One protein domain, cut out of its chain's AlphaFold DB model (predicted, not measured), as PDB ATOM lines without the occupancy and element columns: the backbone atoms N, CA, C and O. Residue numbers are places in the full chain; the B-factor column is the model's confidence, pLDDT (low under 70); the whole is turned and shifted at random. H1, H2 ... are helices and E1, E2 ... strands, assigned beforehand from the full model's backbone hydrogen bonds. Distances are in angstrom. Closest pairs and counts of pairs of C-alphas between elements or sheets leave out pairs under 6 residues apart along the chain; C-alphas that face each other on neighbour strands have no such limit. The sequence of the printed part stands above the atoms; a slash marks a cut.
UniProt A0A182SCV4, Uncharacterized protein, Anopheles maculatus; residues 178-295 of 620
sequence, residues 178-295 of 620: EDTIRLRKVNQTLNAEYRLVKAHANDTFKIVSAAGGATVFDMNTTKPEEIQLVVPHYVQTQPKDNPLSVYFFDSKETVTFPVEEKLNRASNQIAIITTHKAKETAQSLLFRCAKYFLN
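This is residues 178 to 295 of the 620 residues of an uncharacterized protein of Anopheles maculatus (UniProt A0A182SCV4). Three small sheets of antiparallel strands stand one after another in a row along the longest axis, and the chain builds each in turn before crossing to the next: E1 to E4, then E5 to E8, then E9 to E11. The second sheet is in the middle of the row; the third reaches away from it with the long hairpin of E10 and E11, whose turn lies at the opposite end of the row from the first sheet. The helices H1 and H2 are short pieces near the two ends of the printed part. The 118 printed residues hold, in order, H1, eleven strands and H2, and the class is mostly strand. The whole is compact, with a radius of gyration of the C-alphas of 14.6 A, and spans 43 by 34 by 19 A.

Find C-alpha 178 at (176.521, 195.652, 149.265), where H1 begins; it takes residues 178 to 181. Read on to the first four strands: E1 at residues 186 to 189, E2 at 194 to 198, E3 at 206 to 209 and E4 at 215 to 218; of these E2 measures 13.4 A from first to last C-alpha. Next come E5 at residues 227 to 230, E6 at 234 to 237, E7 at 245 to 248 and E8 at 254 to 256. E9, residues 261 to 263, is followed by E10, residues 271 to 279, which runs 24.1 A from C-alpha 271 at (153.766, 192.399, 124.454). E11, residues 282 to 289, comes back over 22.8 A, and H2, residues 291 to 294, ends at C-alpha 294 at (147.568, 184.490, 129.684).

Start with the sheet E1 E2 E3 E4, a meander, each strand the antiparallel neighbour of the one before. Look in its hairpin E1 and E2 for N 188 and O 196, 2.9 A apart and within hydrogen-bond range; in the hairpin E2 and E3, N 197 and O 206 are 2.8 A apart, and in the hairpin E3 and E4, N 207 and O 217 are 2.8 A apart. H1 is not on this sheet; its closest C-alpha pair with E1 is Thr 180 and Val 186, 6.4 A apart. Go on to the meander E5 E6 E7 E8, with E5 and E8 as edge strands: N 228 and O 236 of E5 and E6 are 2.9 A apart, N 237 and O 245 of E6 and E7 2.8 A, and N 246 and O 255 of E7 and E8 2.8 A. Between these two sheets, the closest C-alphas of E4 and E7 are those of Phe 217 and Tyr 247, 7.0 A apart, while E1 and E5 are apart. In the third meander, E9 E10 E11, N 262 and O 275 of the hairpin E9 and E10 are within hydrogen-bond range at 2.8 A, and N 274 and O 286 of the hairpin E10 and E11 are within hydrogen-bond range at 3.0 A. The closest C-alphas of E6 and E9 are those of Thr 237 and Leu 263, 7.6 A apart; E6 and E10 are apart. H2 only grazes the sheet E5 E6 E7 E8, with its residues 293 to 294; the C-alphas of Phe 248 and Leu 294 are the closest of E7 and H2, 6.8 A apart. H1 and H2 are too short for any O i to N i+4 pair, and in each the one O i to N i+3 pair is within range.

The two C-alphas farthest apart are those of Ala 211 and Thr 281, 47.9 A. The printed part has no cut, and no link is long. The mean pLDDT of the printed part is 84.2; look for values under 70 at residue 270, residues 277 to 283 and residues 290 to 295.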
ATOM      1  N   GLU A 178     175.882 196.016 150.531       74.50
ATOM      2  CA  GLU A 178     176.521 195.652 149.265       74.50
ATOM      3  C   GLU A 178     175.838 194.441 148.611       74.50
ATOM      4  O   GLU A 178     175.714 194.383 147.385       74.50
ATOM      5  N   ASP A 179     175.358 193.495 149.422       79.25
ATOM      6  CA  ASP A 179     174.708 192.281 148.939       79.25
ATOM      7  C   ASP A 179     173.364 192.570 148.264       79.25
ATOM      8  O   ASP A 179     173.027 191.917 147.275       79.25
ATOM      9  N   THR A 180     172.633 193.580 148.729       78.94
ATOM     10  CA  THR A 180     171.378 194.047 148.134       78.94
ATOM     11  C   THR A 180     171.648 194.793 146.832       78.94
ATOM     12  O   THR A 180     171.021 194.508 145.814       78.94
ATOM     13  N   ILE A 181     172.618 195.713 146.820       76.62
ATOM     14  CA  ILE A 181     172.941 196.527 145.633       76.62
ATOM     15  C   ILE A 181     173.479 195.661 144.498       76.62
ATOM     16  O   ILE A 181     173.112 195.841 143.339       76.62
ATOM     17  N   ARG A 182     174.342 194.697 144.830       76.25
ATOM     18  CA  ARG A 182     174.912 193.754 143.861       76.25
ATOM     19  C   ARG A 182     173.980 192.584 143.555       76.25
ATOM     20  O   ARG A 182     174.390 191.669 142.844       76.25
ATOM     21  N   LEU A 183     172.759 192.587 144.102       82.62
ATOM     22  CA  LEU A 183     171.771 191.517 143.957       82.62
ATOM     23  C   LEU A 183     172.376 190.132 144.262       82.62
ATOM     24  O   LEU A 183     172.073 189.135 143.603       82.62
ATOM     25  N   ARG A 184     173.276 190.060 145.251       83.62
ATOM     26  CA  ARG A 184     173.822 188.806 145.788       83.62
ATOM     27  C   ARG A 184     172.791 188.111 146.659       83.62
ATOM     28  O   ARG A 184     172.705 186.892 146.612       83.62
ATOM     29  N   LYS A 185     171.996 188.882 147.401       88.12
ATOM     30  CA  LYS A 185     170.847 188.399 148.160       88.12
ATOM     31  C   LYS A 185     169.628 189.224 147.781       88.12
ATOM     32  O   LYS A 185     169.682 190.448 147.778       88.12
ATOM     33  N   VAL A 186     168.533 188.551 147.454       89.00
ATOM     34  CA  VAL A 186     167.276 189.198 147.081       89.00
ATOM     35  C   VAL A 186     166.143 188.533 147.828       89.00
ATOM     36  O   VAL A 186     166.074 187.311 147.933       89.00
ATOM     37  N   ASN A 187     165.256 189.354 148.370       89.88
ATOM     38  CA  ASN A 187     164.017 188.896 148.954       89.88
ATOM     39  C   ASN A 187     162.959 189.991 148.804       89.88
ATOM     40  O   ASN A 187     162.777 190.815 149.696       89.88
ATOM     41  N   GLN A 188     162.314 190.019 147.642       87.00
ATOM     42  CA  GLN A 188     161.406 191.084 147.245       87.00
ATOM     43  C   GLN A 188     159.997 190.533 147.035       87.00
ATOM     44  O   GLN A 188     159.790 189.622 146.236       87.00
ATOM     45  N   THR A 189     159.010 191.116 147.710       88.06
ATOM     46  CA  THR A 189     157.595 190.837 147.435       88.06
ATOM     47  C   THR A 189     157.200 191.443 146.095       88.06
ATOM     48  O   THR A 189     157.461 192.623 145.854       88.06
ATOM     49  N   LEU A 190     156.603 190.624 145.225       85.62
ATOM     50  CA  LEU A 190     156.124 191.042 143.906       85.62
ATOM     51  C   LEU A 190     154.632 191.381 143.952       85.62
ATOM     52  O   LEU A 190     154.221 192.422 143.453       85.62
ATOM     53  N   ASN A 191     153.832 190.513 144.571       83.69
ATOM     54  CA  ASN A 191     152.410 190.721 144.838       83.69
ATOM     55  C   ASN A 191     151.980 189.875 146.056       83.69
ATOM     56  O   ASN A 191     152.830 189.328 146.760       83.69
ATOM     57  N   ALA A 192     150.673 189.773 146.310       85.69
ATOM     58  CA  ALA A 192     150.137 188.997 147.431       85.69
ATOM     59  C   ALA A 192     150.497 187.497 147.380       85.69
ATOM     60  O   ALA A 192     150.554 186.851 148.422       85.69
ATOM     61  N   GLU A 193     150.764 186.948 146.193       89.25
ATOM     62  CA  GLU A 193     150.979 185.515 145.980       89.25
ATOM     63  C   GLU A 193     152.443 185.129 145.749       89.25
ATOM     64  O   GLU A 193     152.798 183.972 145.971       89.25
ATOM     65  N   TYR A 194     153.304 186.062 145.330       92.75
ATOM     66  CA  TYR A 194     154.651 185.746 144.852       92.75
ATOM     67  C   TYR A 194     155.744 186.667 145.399       92.75
ATOM     68  O   TYR A 194     155.574 187.878 145.579       92.75
ATOM     69  N   ARG A 195     156.931 186.078 145.583       93.69
ATOM     70  CA  ARG A 195     158.184 186.752 145.950       93.69
ATOM     71  C   ARG A 195     159.313 186.364 145.000       93.69
ATOM     72  O   ARG A 195     159.402 185.217 144.578       93.69
ATOM     73  N   LEU A 196     160.206 187.309 144.728       94.38
ATOM     74  CA  LEU A 196     161.505 187.077 144.101       94.38
ATOM     75  C   LEU A 196     162.555 186.838 145.187       94.38
ATOM     76  O   LEU A 196     162.751 187.690 146.057       94.38
ATOM     77  N   VAL A 197     163.246 185.703 145.124       94.50
ATOM     78  CA  VAL A 197     164.234 185.288 146.125       94.50
ATOM     79  C   VAL A 197     165.551 184.883 145.466       94.50
ATOM     80  O   VAL A 197     165.565 184.263 144.407       94.50
ATOM     81  N   LYS A 198     166.658 185.231 146.124       94.38
ATOM     82  CA  LYS A 198     168.013 184.720 145.892       94.38
ATOM     83  C   LYS A 198     168.727 184.692 147.243       94.38
ATOM     84  O   LYS A 198     168.853 185.743 147.875       94.38
ATOM     85  N   ALA A 199     169.146 183.522 147.727       88.94
ATOM     86  CA  ALA A 199     169.625 183.390 149.108       88.94
ATOM     87  C   ALA A 199     171.043 183.949 149.323       88.94
ATOM     88  O   ALA A 199     171.310 184.575 150.352       88.94
ATOM     89  N   HIS A 200     171.940 183.732 148.358       88.25
ATOM     90  CA  HIS A 200     173.339 184.165 148.391       88.25
ATOM     91  C   HIS A 200     173.915 184.332 146.975       88.25
ATOM     92  O   HIS A 200     173.292 183.937 145.992       88.25
ATOM     93  N   ALA A 201     175.134 184.874 146.859       83.69
ATOM     94  CA  ALA A 201     175.727 185.297 145.583       83.69
ATOM     95  C   ALA A 201     175.716 184.219 144.480       83.69
ATOM     96  O   ALA A 201     175.447 184.543 143.324       83.69
ATOM     97  N   ASN A 202     175.960 182.960 144.860       87.56
ATOM     98  CA  ASN A 202     176.029 181.812 143.951       87.56
ATOM     99  C   ASN A 202     174.677 181.106 143.722       87.56
ATOM    100  O   ASN A 202     174.639 180.118 142.999       87.56
ATOM    101  N   ASP A 203     173.594 181.561 144.360       92.31
ATOM    102  CA  ASP A 203     172.251 180.991 144.183       92.31
ATOM    103  C   ASP A 203     171.560 181.610 142.960       92.31
ATOM    104  O   ASP A 203     171.877 182.736 142.557       92.31
ATOM    105  N   THR A 204     170.608 180.891 142.374       94.75
ATOM    106  CA  THR A 204     169.813 181.380 141.245       94.75
ATOM    107  C   THR A 204     168.655 182.251 141.724       94.75
ATOM    108  O   THR A 204     168.188 182.153 142.861       94.75
ATOM    109  N   PHE A 205     168.186 183.144 140.853       96.38
ATOM    110  CA  PHE A 205     166.953 183.881 141.108       96.38
ATOM    111  C   PHE A 205     165.740 182.954 140.979       96.38
ATOM    112  O   PHE A 205     165.607 182.221 140.001       96.38
ATOM    113  N   LYS A 206     164.828 183.016 141.952       96.56
ATOM    114  CA  LYS A 206     163.638 182.161 142.031       96.56
ATOM    115  C   LYS A 206     162.387 182.984 142.300       96.56
ATOM    116  O   LYS A 206     162.408 183.912 143.108       96.56
ATOM    117  N   ILE A 207     161.284 182.609 141.667       96.12
ATOM    118  CA  ILE A 207     159.939 182.996 142.090       96.12
ATOM    119  C   ILE A 207     159.443 181.948 143.077       96.12
ATOM    120  O   ILE A 207     159.403 180.758 142.761       96.12
ATOM    121  N   VAL A 208     159.047 182.388 144.266       95.31
ATOM    122  CA  VAL A 208     158.475 181.529 145.306       95.31
ATOM    123  C   VAL A 208     157.067 181.987 145.666       95.31
ATOM    124  O   VAL A 208     156.761 183.181 145.606       95.31
ATOM    125  N   SER A 209     156.218 181.044 146.064       92.00
ATOM    126  CA  SER A 209     154.896 181.343 146.615       92.00
ATOM    127  C   SER A 209     155.037 182.072 147.954       92.00
ATOM    128  O   SER A 209     155.792 181.643 148.826       92.00
ATOM    129  N   ALA A 210     154.290 183.157 148.144       86.56
ATOM    130  CA  ALA A 210     154.262 183.920 149.385       86.56
ATOM    131  C   ALA A 210     153.612 183.142 150.543       86.56
ATOM    132  O   ALA A 210     154.015 183.329 151.688       86.56
ATOM    133  N   ALA A 211     152.651 182.257 150.249       81.94
ATOM    134  CA  ALA A 211     151.913 181.494 151.258       81.94
ATOM    135  C   ALA A 211     152.715 180.309 151.824       81.94
ATOM    136  O   ALA A 211     152.640 180.034 153.017       81.94
ATOM    137  N   GLY A 212     153.478 179.607 150.974       76.62
ATOM    138  CA  GLY A 212     154.172 178.366 151.351       76.62
ATOM    139  C   GLY A 212     155.689 178.374 151.167       76.62
ATOM    140  O   GLY A 212     156.343 177.398 151.517       76.62
ATOM    141  N   GLY A 213     156.269 179.423 150.576       86.00
ATOM    142  CA  GLY A 213     157.709 179.511 150.298       86.00
ATOM    143  C   GLY A 213     158.223 178.547 149.220       86.00
ATOM    144  O   GLY A 213     159.410 178.582 148.899       86.00
ATOM    145  N   ALA A 214     157.356 177.712 148.642       93.25
ATOM    146  CA  ALA A 214     157.715 176.776 147.585       93.25
ATOM    147  C   ALA A 214     158.150 177.519 146.316       93.25
ATOM    148  O   ALA A 214     157.509 178.492 145.906       93.25
ATOM    149  N   THR A 215     159.225 177.052 145.682       94.31
ATOM    150  CA  THR A 215     159.675 177.566 144.385       94.31
ATOM    151  C   THR A 215     158.664 177.202 143.308       94.31
ATOM    152  O   THR A 215     158.355 176.033 143.109       94.31
ATOM    153  N   VAL A 216     158.163 178.225 142.624       93.38
ATOM    154  CA  VAL A 216     157.197 178.090 141.528       93.38
ATOM    155  C   VAL A 216     157.900 178.203 140.178       93.38
ATOM    156  O   VAL A 216     157.508 177.552 139.219       93.38
ATOM    157  N   PHE A 217     158.977 178.989 140.113       95.81
ATOM    158  CA  PHE A 217     159.805 179.104 138.919       95.81
ATOM    159  C   PHE A 217     161.261 179.398 139.293       95.81
ATOM    160  O   PHE A 217     161.535 180.388 139.974       95.81
ATOM    161  N   ASP A 218     162.191 178.548 138.854       95.31
ATOM    162  CA  ASP A 218     163.635 178.785 138.966       95.31
ATOM    163  C   ASP A 218     164.154 179.379 137.656       95.31
ATOM    164  O   ASP A 218     163.951 178.816 136.580       95.31
ATOM    165  N   MET A 219     164.816 180.532 137.741       94.69
ATOM    166  CA  MET A 219     165.330 181.227 136.565       94.69
ATOM    167  C   MET A 219     166.654 180.636 136.067       94.69
ATOM    168  O   MET A 219     167.125 181.026 135.006       94.69
ATOM    169  N   ASN A 220     167.274 179.720 136.820       94.31
ATOM    170  CA  ASN A 220     168.523 179.042 136.459       94.31
ATOM    171  C   ASN A 220     169.683 179.992 136.101       94.31
ATOM    172  O   ASN A 220     170.602 179.633 135.368       94.31
ATOM    173  N   THR A 221     169.664 181.217 136.631       93.12
ATOM    174  CA  THR A 221     170.741 182.194 136.462       93.12
ATOM    175  C   THR A 221     171.023 182.940 137.757       93.12
ATOM    176  O   THR A 221     170.121 183.212 138.553       93.12
ATOM    177  N   THR A 222     172.295 183.275 137.966       91.69
ATOM    178  CA  THR A 222     172.777 184.129 139.059       91.69
ATOM    179  C   THR A 222     172.864 185.602 138.649       91.69
ATOM    180  O   THR A 222     173.128 186.453 139.509       91.69
ATOM    181  N   LYS A 223     172.636 185.908 137.361       89.69
ATOM    182  CA  LYS A 223     172.870 187.212 136.737       89.69
ATOM    183  C   LYS A 223     171.568 187.982 136.480       89.69
ATOM    184  O   LYS A 223     170.681 187.474 135.794       89.69
ATOM    185  N   PRO A 224     171.435 189.221 136.980       85.94
ATOM    186  CA  PRO A 224     170.217 190.014 136.805       85.94
ATOM    187  C   PRO A 224     169.969 190.448 135.348       85.94
ATOM    188  O   PRO A 224     168.823 190.623 134.929       85.94
ATOM    189  N   GLU A 225     171.019 190.599 134.541       85.38
ATOM    190  CA  GLU A 225     170.915 190.977 133.129       85.38
ATOM    191  C   GLU A 225     170.265 189.896 132.246       85.38
ATOM    192  O   GLU A 225     169.797 190.207 131.149       85.38
ATOM    193  N   GLU A 226     170.154 188.665 132.744       93.00
ATOM    194  CA  GLU A 226     169.516 187.532 132.064       93.00
ATOM    195  C   GLU A 226     168.021 187.400 132.430       93.00
ATOM    196  O   GLU A 226     167.356 186.470 131.978       93.00
ATOM    197  N   ILE A 227     167.473 188.322 133.236       93.31
ATOM    198  CA  ILE A 227     166.098 188.268 133.763       93.31
ATOM    199  C   ILE A 227     165.342 189.556 133.463       93.31
ATOM    200  O   ILE A 227     165.871 190.652 133.648       93.31
ATOM    201  N   GLN A 228     164.065 189.446 133.105       92.12
ATOM    202  CA  GLN A 228     163.138 190.572 133.030       92.12
ATOM    203  C   GLN A 228     161.820 190.262 133.742       92.12
ATOM    204  O   GLN A 228     161.136 189.293 133.433       92.12
ATOM    205  N   LEU A 229     161.448 191.127 134.686       90.12
ATOM    206  CA  LEU A 229     160.216 191.020 135.466       90.12
ATOM    207  C   LEU A 229     159.161 191.971 134.895       90.12
ATOM    208  O   LEU A 229     159.393 193.175 134.826       90.12
ATOM    209  N   VAL A 230     157.998 191.433 134.521       87.25
ATOM    210  CA  VAL A 230     156.825 192.189 134.054       87.25
ATOM    211  C   VAL A 230     155.639 191.820 134.945       87.25
ATOM    212  O   VAL A 230     154.664 191.201 134.526       87.25
ATOM    213  N   VAL A 231     155.768 192.141 136.231       83.50
ATOM    214  CA  VAL A 231     154.765 191.837 137.263       83.50
ATOM    215  C   VAL A 231     153.508 192.695 137.036       83.50
ATOM    216  O   VAL A 231     153.650 193.870 136.701       83.50
ATOM    217  N   PRO A 232     152.290 192.151 137.225       81.25
ATOM    218  CA  PRO A 232     151.974 190.800 137.700       81.25
ATOM    219  C   PRO A 232     151.795 189.764 136.582       81.25
ATOM    220  O   PRO A 232     151.245 188.706 136.840       81.25
ATOM    221  N   HIS A 233     152.215 190.039 135.347       84.88
ATOM    222  CA  HIS A 233     151.862 189.213 134.190       84.88
ATOM    223  C   HIS A 233     152.798 188.024 133.991       84.88
ATOM    224  O   HIS A 233     152.349 186.879 133.953       84.88
ATOM    225  N   TYR A 234     154.104 188.275 133.896       91.38
ATOM    226  CA  TYR A 234     155.082 187.216 133.660       91.38
ATOM    227  C   TYR A 234     156.502 187.602 134.090       91.38
ATOM    228  O   TYR A 234     156.820 188.770 134.341       91.38
ATOM    229  N   VAL A 235     157.383 186.605 134.135       94.06
ATOM    230  CA  VAL A 235     158.834 186.769 134.249       94.06
ATOM    231  C   VAL A 235     159.532 186.052 133.102       94.06
ATOM    232  O   VAL A 235     159.156 184.947 132.730       94.06
ATOM    233  N   GLN A 236     160.547 186.694 132.536       94.94
ATOM    234  CA  GLN A 236     161.373 186.166 131.460       94.94
ATOM    235  C   GLN A 236     162.773 185.888 131.983       94.94
ATOM    236  O   GLN A 236     163.338 186.707 132.712       94.94
ATOM    237  N   THR A 237     163.355 184.773 131.566       96.56
ATOM    238  CA  THR A 237     164.749 184.446 131.835       96.56
ATOM    239  C   THR A 237     165.399 183.820 130.614       96.56
ATOM    240  O   THR A 237     164.789 183.018 129.910       96.56
ATOM    241  N   GLN A 238     166.639 184.202 130.346       95.56
ATOM    242  CA  GLN A 238     167.449 183.570 129.320       95.56
ATOM    243  C   GLN A 238     168.886 183.431 129.824       95.56
ATOM    244  O   GLN A 238     169.712 184.311 129.562       95.56
ATOM    245  N   PRO A 239     169.191 182.340 130.548       93.62
ATOM    246  CA  PRO A 239     170.558 182.023 130.909       93.62
ATOM    247  C   PRO A 239     171.437 181.921 129.664       93.62
ATOM    248  O   PRO A 239     170.959 181.595 128.570       93.62
ATOM    249  N   LYS A 240     172.738 182.179 129.820       86.50
ATOM    250  CA  LYS A 240     173.692 182.020 128.717       86.50
ATOM    251  C   LYS A 240     173.525 180.641 128.058       86.50
ATOM    252  O   LYS A 240     173.388 179.634 128.747       86.50
ATOM    253  N   ASP A 241     173.508 180.629 126.726       84.56
ATOM    254  CA  ASP A 241     173.390 179.429 125.884       84.56
ATOM    255  C   ASP A 241     172.092 178.615 126.075       84.56
ATOM    256  O   ASP A 241     171.975 177.506 125.563       84.56
ATOM    257  N   ASN A 242     171.085 179.184 126.747       90.31
ATOM    258  CA  ASN A 242     169.773 178.571 126.933       90.31
ATOM    259  C   ASN A 242     168.677 179.322 126.152       90.31
ATOM    260  O   ASN A 242     168.807 180.524 125.868       90.31
ATOM    261  N   PRO A 243     167.582 178.636 125.779       92.81
ATOM    262  CA  PRO A 243     166.422 179.291 125.193       92.81
ATOM    263  C   PRO A 243     165.751 180.231 126.199       92.81
ATOM    264  O   PRO A 243     165.795 180.023 127.415       92.81
ATOM    265  N   LEU A 244     165.106 181.275 125.681       93.75
ATOM    266  CA  LEU A 244     164.292 182.172 126.495       93.75
ATOM    267  C   LEU A 244     163.116 181.389 127.095       93.75
ATOM    268  O   LEU A 244     162.346 180.766 126.368       93.75
ATOM    269  N   SER A 245     162.962 181.462 128.412       95.25
ATOM    270  CA  SER A 245     161.846 180.875 129.149       95.25
ATOM    271  C   SER A 245     161.015 181.972 129.802       95.25
ATOM    272  O   SER A 245     161.555 182.927 130.364       95.25
ATOM    273  N   VAL A 246     159.694 181.847 129.718       94.06
ATOM    274  CA  VAL A 246     158.738 182.820 130.245       94.06
ATOM    275  C   VAL A 246     157.753 182.106 131.155       94.06
ATOM    276  O   VAL A 246     157.056 181.205 130.706       94.06
ATOM    277  N   TYR A 247     157.696 182.500 132.424       93.94
ATOM    278  CA  TYR A 247     156.711 182.006 133.383       93.94
ATOM    279  C   TYR A 247     155.586 183.025 133.551       93.94
ATOM    280  O   TYR A 247     155.850 184.191 133.855       93.94
ATOM    281  N   PHE A 248     154.346 182.582 133.369       90.25
ATOM    282  CA  PHE A 248     153.145 183.407 133.473       90.25
ATOM    283  C   PHE A 248     152.489 183.212 134.840       90.25
ATOM    284  O   PHE A 248     152.168 182.092 135.229       90.25
ATOM    285  N   PHE A 249     152.274 184.302 135.583       88.44
ATOM    286  CA  PHE A 249     151.760 184.209 136.956       88.44
ATOM    287  C   PHE A 249     150.291 183.762 137.022       88.44
ATOM    288  O   PHE A 249     149.911 183.129 138.004       88.44
ATOM    289  N   ASP A 250     149.501 184.095 135.994       82.94
ATOM    290  CA  ASP A 250     148.057 183.823 135.931       82.94
ATOM    291  C   ASP A 250     147.776 182.352 135.578       82.94
ATOM    292  O   ASP A 250     147.129 181.633 136.337       82.94
ATOM    293  N   SER A 251     148.361 181.855 134.479       81.06
ATOM    294  CA  SER A 251     148.220 180.452 134.058       81.06
ATOM    295  C   SER A 251     149.090 179.476 134.854       81.06
ATOM    296  O   SER A 251     148.808 178.282 134.862       81.06
ATOM    297  N   LYS A 252     150.133 179.966 135.542       87.81
ATOM    298  CA  LYS A 252     151.152 179.158 136.240       87.81
ATOM    299  C   LYS A 252     151.929 178.223 135.308       87.81
ATOM    300  O   LYS A 252     152.470 177.210 135.747       87.81
ATOM    301  N   GLU A 253     152.010 178.582 134.031       87.44
ATOM    302  CA  GLU A 253     152.724 177.822 133.010       87.44
ATOM    303  C   GLU A 253     154.048 178.487 132.627       87.44
ATOM    304  O   GLU A 253     154.200 179.715 132.652       87.44
ATOM    305  N   THR A 254     155.010 177.656 132.225       91.38
ATOM    306  CA  THR A 254     156.271 178.092 131.622       91.38
ATOM    307  C   THR A 254     156.263 177.785 130.134       91.38
ATOM    308  O   THR A 254     156.045 176.648 129.726       91.38
ATOM    309  N   VAL A 255     156.571 178.794 129.324       90.00
ATOM    310  CA  VAL A 255     156.730 178.673 127.875       90.00
ATOM    311  C   VAL A 255     158.184 178.909 127.500       90.00
ATOM    312  O   VAL A 255     158.781 179.912 127.893       90.00
ATOM    313  N   THR A 256     158.739 178.010 126.695       92.50
ATOM    314  CA  THR A 256     160.096 178.123 126.154       92.50
ATOM    315  C   THR A 256     160.041 178.527 124.684       92.50
ATOM    316  O   THR A 256     159.269 177.980 123.901       92.50
ATOM    317  N   PHE A 257     160.853 179.511 124.317       88.31
ATOM    318  CA  PHE A 257     160.943 180.066 122.969       88.31
ATOM    319  C   PHE A 257     162.074 179.390 122.172       88.31
ATOM    320  O   PHE A 257     162.963 178.782 122.777       88.31
ATOM    321  N   PRO A 258     162.082 179.507 120.830       87.44
ATOM    322  CA  PRO A 258     163.180 179.016 119.997       87.44
ATOM    323  C   PRO A 258     164.549 179.562 120.433       87.44
ATOM    324  O   PRO A 258     164.664 180.687 120.925       87.44
ATOM    325  N   VAL A 259     165.605 178.767 120.247       86.06
ATOM    326  CA  VAL A 259     166.968 179.057 120.748       86.06
ATOM    327  C   VAL A 259     167.582 180.297 120.072       86.06
ATOM    328  O   VAL A 259     168.417 181.007 120.656       86.06
ATOM    329  N   GLU A 260     167.141 180.577 118.848       85.06
ATOM    330  CA  GLU A 260     167.543 181.700 118.004       85.06
ATOM    331  C   GLU A 260     166.985 183.038 118.503       85.06
ATOM    332  O   GLU A 260     167.524 184.102 118.175       85.06
ATOM    333  N   GLU A 261     165.926 183.002 119.314       87.50
ATOM    334  CA  GLU A 261     165.299 184.190 119.872       87.50
ATOM    335  C   GLU A 261     165.981 184.630 121.167       87.50
ATOM    336  O   GLU A 261     166.234 183.837 122.079       87.50
ATOM    337  N   LYS A 262     166.276 185.928 121.267       89.56
ATOM    338  CA  LYS A 262     166.908 186.537 122.437       89.56
ATOM    339  C   LYS A 262     165.966 187.482 123.173       89.56
ATOM    340  O   LYS A 262     165.112 188.142 122.576       89.56
ATOM    341  N   LEU A 263     166.138 187.538 124.491       89.62
ATOM    342  CA  LEU A 263     165.413 188.424 125.396       89.62
ATOM    343  C   LEU A 263     165.586 189.888 124.964       89.62
ATOM    344  O   LEU A 263     166.708 190.354 124.758       89.62
ATOM    345  N   ASN A 264     164.480 190.634 124.871       87.25
ATOM    346  CA  ASN A 264     164.504 192.073 124.626       87.25
ATOM    347  C   ASN A 264     163.833 192.846 125.770       87.25
ATOM    348  O   ASN A 264     162.664 192.624 126.094       87.25
ATOM    349  N   ARG A 265     164.571 193.828 126.307       82.31
ATOM    350  CA  ARG A 265     164.174 194.689 127.431       82.31
ATOM    351  C   ARG A 265     162.947 195.564 127.172       82.31
ATOM    352  O   ARG A 265     162.349 196.037 128.130       82.31
ATOM    353  N   ALA A 266     162.539 195.749 125.919       77.62
ATOM    354  CA  ALA A 266     161.326 196.480 125.562       77.62
ATOM    355  C   ALA A 266     160.021 195.712 125.870       77.62
ATOM    356  O   ALA A 266     158.937 196.299 125.793       77.62
ATOM    357  N   SER A 267     160.112 194.415 126.206       81.00
ATOM    358  CA  SER A 267     158.963 193.609 126.634       81.00
ATOM    359  C   SER A 267     158.203 194.275 127.784       81.00
ATOM    360  O   SER A 267     158.796 194.876 128.680       81.00
ATOM    361  N   ASN A 268     156.878 194.191 127.756       78.62
ATOM    362  CA  ASN A 268     156.001 194.904 128.679       78.62
ATOM    363  C   ASN A 268     154.661 194.167 128.846       78.62
ATOM    364  O   ASN A 268     154.417 193.139 128.224       78.62
ATOM    365  N   GLN A 269     153.762 194.718 129.663       74.19
ATOM    366  CA  GLN A 269     152.484 194.089 130.021       74.19
ATOM    367  C   GLN A 269     151.582 193.684 128.836       74.19
ATOM    368  O   GLN A 269     150.752 192.794 128.991       74.19
ATOM    369  N   ILE A 270     151.721 194.313 127.661       68.25
ATOM    370  CA  ILE A 270     150.908 193.990 126.477       68.25
ATOM    371  C   ILE A 270     151.645 193.114 125.460       68.25
ATOM    372  O   ILE A 270     150.989 192.436 124.667       68.25
ATOM    373  N   ALA A 271     152.982 193.097 125.467       77.62
ATOM    374  CA  ALA A 271     153.766 192.399 124.454       77.62
ATOM    375  C   ALA A 271     155.074 191.803 124.990       77.62
ATOM    376  O   ALA A 271     155.895 192.495 125.596       77.62
ATOM    377  N   ILE A 272     155.303 190.537 124.645       85.94
ATOM    378  CA  ILE A 272     156.601 189.873 124.730       85.94
ATOM    379  C   ILE A 272     157.365 190.187 123.449       85.94
ATOM    380  O   ILE A 272     156.930 189.833 122.350       85.94
ATOM    381  N   ILE A 273     158.498 190.868 123.597       86.56
ATOM    382  CA  ILE A 273     159.365 191.266 122.494       86.56
ATOM    383  C   ILE A 273     160.635 190.425 122.559       86.56
ATOM    384  O   ILE A 273     161.296 190.349 123.596       86.56
ATOM    385  N   THR A 274     160.998 189.813 121.440       89.38
ATOM    386  CA  THR A 274     162.248 189.062 121.295       89.38
ATOM    387  C   THR A 274     163.014 189.560 120.078       89.38
ATOM    388  O   THR A 274     162.450 190.140 119.148       89.38
ATOM    389  N   THR A 275     164.331 189.397 120.092       87.31
ATOM    390  CA  THR A 275     165.174 189.633 118.917       87.31
ATOM    391  C   THR A 275     165.479 188.308 118.246       87.31
ATOM    392  O   THR A 275     165.891 187.355 118.894       87.31
ATOM    393  N   HIS A 276     165.314 188.258 116.934       83.31
ATOM    394  CA  HIS A 276     165.685 187.120 116.112       83.31
ATOM    395  C   HIS A 276     166.796 187.549 115.156       83.31
ATOM    396  O   HIS A 276     166.645 188.516 114.403       83.31
ATOM    397  N   LYS A 277     167.930 186.847 115.185       69.25
ATOM    398  CA  LYS A 277     169.008 187.053 114.213       69.25
ATOM    399  C   LYS A 277     168.807 186.089 113.055       69.25
ATOM    400  O   LYS A 277     169.179 184.929 113.151       69.25
ATOM    401  N   ALA A 278     168.241 186.583 111.956       56.50
ATOM    402  CA  ALA A 278     168.054 185.766 110.760       56.50
ATOM    403  C   ALA A 278     169.383 185.520 110.010       56.50
ATOM    404  O   ALA A 278     169.505 184.490 109.355       56.50
ATOM    405  N   LYS A 279     170.367 186.438 110.122       56.31
ATOM    406  CA  LYS A 279     171.775 186.355 109.644       56.31
ATOM    407  C   LYS A 279     172.663 187.327 110.452       56.31
ATOM    408  O   LYS A 279     172.122 188.174 111.160       56.31
ATOM    409  N   GLU A 280     173.997 187.259 110.326       52.84
ATOM    410  CA  GLU A 280     174.963 188.087 111.092       52.84
ATOM    411  C   GLU A 280     174.695 189.609 111.056       52.84
ATOM    412  O   GLU A 280     175.058 190.316 111.995       52.84
ATOM    413  N   THR A 281     174.006 190.112 110.028       47.47
ATOM    414  CA  THR A 281     173.748 191.544 109.808       47.47
ATOM    415  C   THR A 281     172.289 191.983 109.982       47.47
ATOM    416  O   THR A 281     172.037 193.182 110.076       47.47
ATOM    417  N   ALA A 282     171.320 191.063 110.066       48.75
ATOM    418  CA  ALA A 282     169.894 191.397 110.144       48.75
ATOM    419  C   ALA A 282     169.282 190.932 111.475       48.75
ATOM    420  O   ALA A 282     169.082 189.736 111.704       48.75
ATOM    421  N   GLN A 283     168.978 191.896 112.348       67.75
ATOM    422  CA  GLN A 283     168.201 191.687 113.572       67.75
ATOM    423  C   GLN A 283     166.746 192.074 113.317       67.75
ATOM    424  O   GLN A 283     166.449 193.219 112.984       67.75
ATOM    425  N   SER A 284     165.839 191.122 113.493       74.44
ATOM    426  CA  SER A 284     164.399 191.359 113.462       74.44
ATOM    427  C   SER A 284     163.859 191.388 114.888       74.44
ATOM    428  O   SER A 284     164.292 190.608 115.735       74.44
ATOM    429  N   LEU A 285     162.913 192.285 115.159       78.44
ATOM    430  CA  LEU A 285     162.146 192.284 116.402       78.44
ATOM    431  C   LEU A 285     160.854 191.506 116.180       78.44
ATOM    432  O   LEU A 285     160.089 191.819 115.269       78.44
ATOM    433  N   LEU A 286     160.620 190.503 117.015       78.69
ATOM    434  CA  LEU A 286     159.385 189.739 117.044       78.69
ATOM    435  C   LEU A 286     158.528 190.257 118.193       78.69
ATOM    436  O   LEU A 286     159.004 190.419 119.315       78.69
ATOM    437  N   PHE A 287     157.258 190.512 117.901       76.06
ATOM    438  CA  PHE A 287     156.281 190.999 118.864       76.06
ATOM    439  C   PHE A 287     155.210 189.929 119.036       76.06
ATOM    440  O   PHE A 287     154.576 189.534 118.061       76.06
ATOM    441  N   ARG A 288     154.994 189.471 120.269       76.62
ATOM    442  CA  ARG A 288     153.900 188.557 120.610       76.62
ATOM    443  C   ARG A 288     153.015 189.189 121.663       76.62
ATOM    444  O   ARG A 288     153.513 189.712 122.656       76.62
ATOM    445  N   CYS A 289     151.704 189.138 121.459       70.00
ATOM    446  CA  CYS A 289     150.753 189.641 122.443       70.00
ATOM    447  C   CYS A 289     150.865 188.820 123.735       70.00
ATOM    448  O   CYS A 289     150.720 187.601 123.701       70.00
ATOM    449  N   ALA A 290     151.085 189.470 124.880       68.75
ATOM    450  CA  ALA A 290     151.187 188.768 126.161       68.75
ATOM    451  C   ALA A 290     149.870 188.050 126.528       68.75
ATOM    452  O   ALA A 290     149.904 186.980 127.129       68.75
ATOM    453  N   LYS A 291     148.711 188.580 126.090       62.84
ATOM    454  CA  LYS A 291     147.388 187.970 126.326       62.84
ATOM    455  C   LYS A 291     147.234 186.572 125.724       62.84
ATOM    456  O   LYS A 291     146.489 185.780 126.285       62.84
ATOM    457  N   TYR A 292     147.943 186.266 124.636       59.88
ATOM    458  CA  TYR A 292     147.913 184.948 123.993       59.88
ATOM    459  C   TYR A 292     148.320 183.820 124.956       59.88
ATOM    460  O   TYR A 292     147.761 182.733 124.911       59.88
ATOM    461  N   PHE A 293     149.264 184.103 125.853       61.09
ATOM    462  CA  PHE A 293     149.775 183.139 126.828       61.09
ATOM    463  C   PHE A 293     149.054 183.198 128.183       61.09
ATOM    464  O   PHE A 293     149.227 182.311 129.013       61.09
ATOM    465  N   LEU A 294     148.273 184.256 128.421       55.47
ATOM    466  CA  LEU A 294     147.568 184.490 129.684       55.47
ATOM    467  C   LEU A 294     146.133 183.935 129.674       55.47
ATOM    468  O   LEU A 294     145.581 183.702 130.739       55.47
ATOM    469  N   ASN A 295     145.515 183.718 128.504       52.84
ATOM    470  CA  ASN A 295     144.171 183.138 128.415       52.84
ATOM    471  C   ASN A 295     144.010 182.277 127.141       52.84
ATOM    472  O   ASN A 295     143.747 182.830 126.072       52.84
TER     473      ASN A 295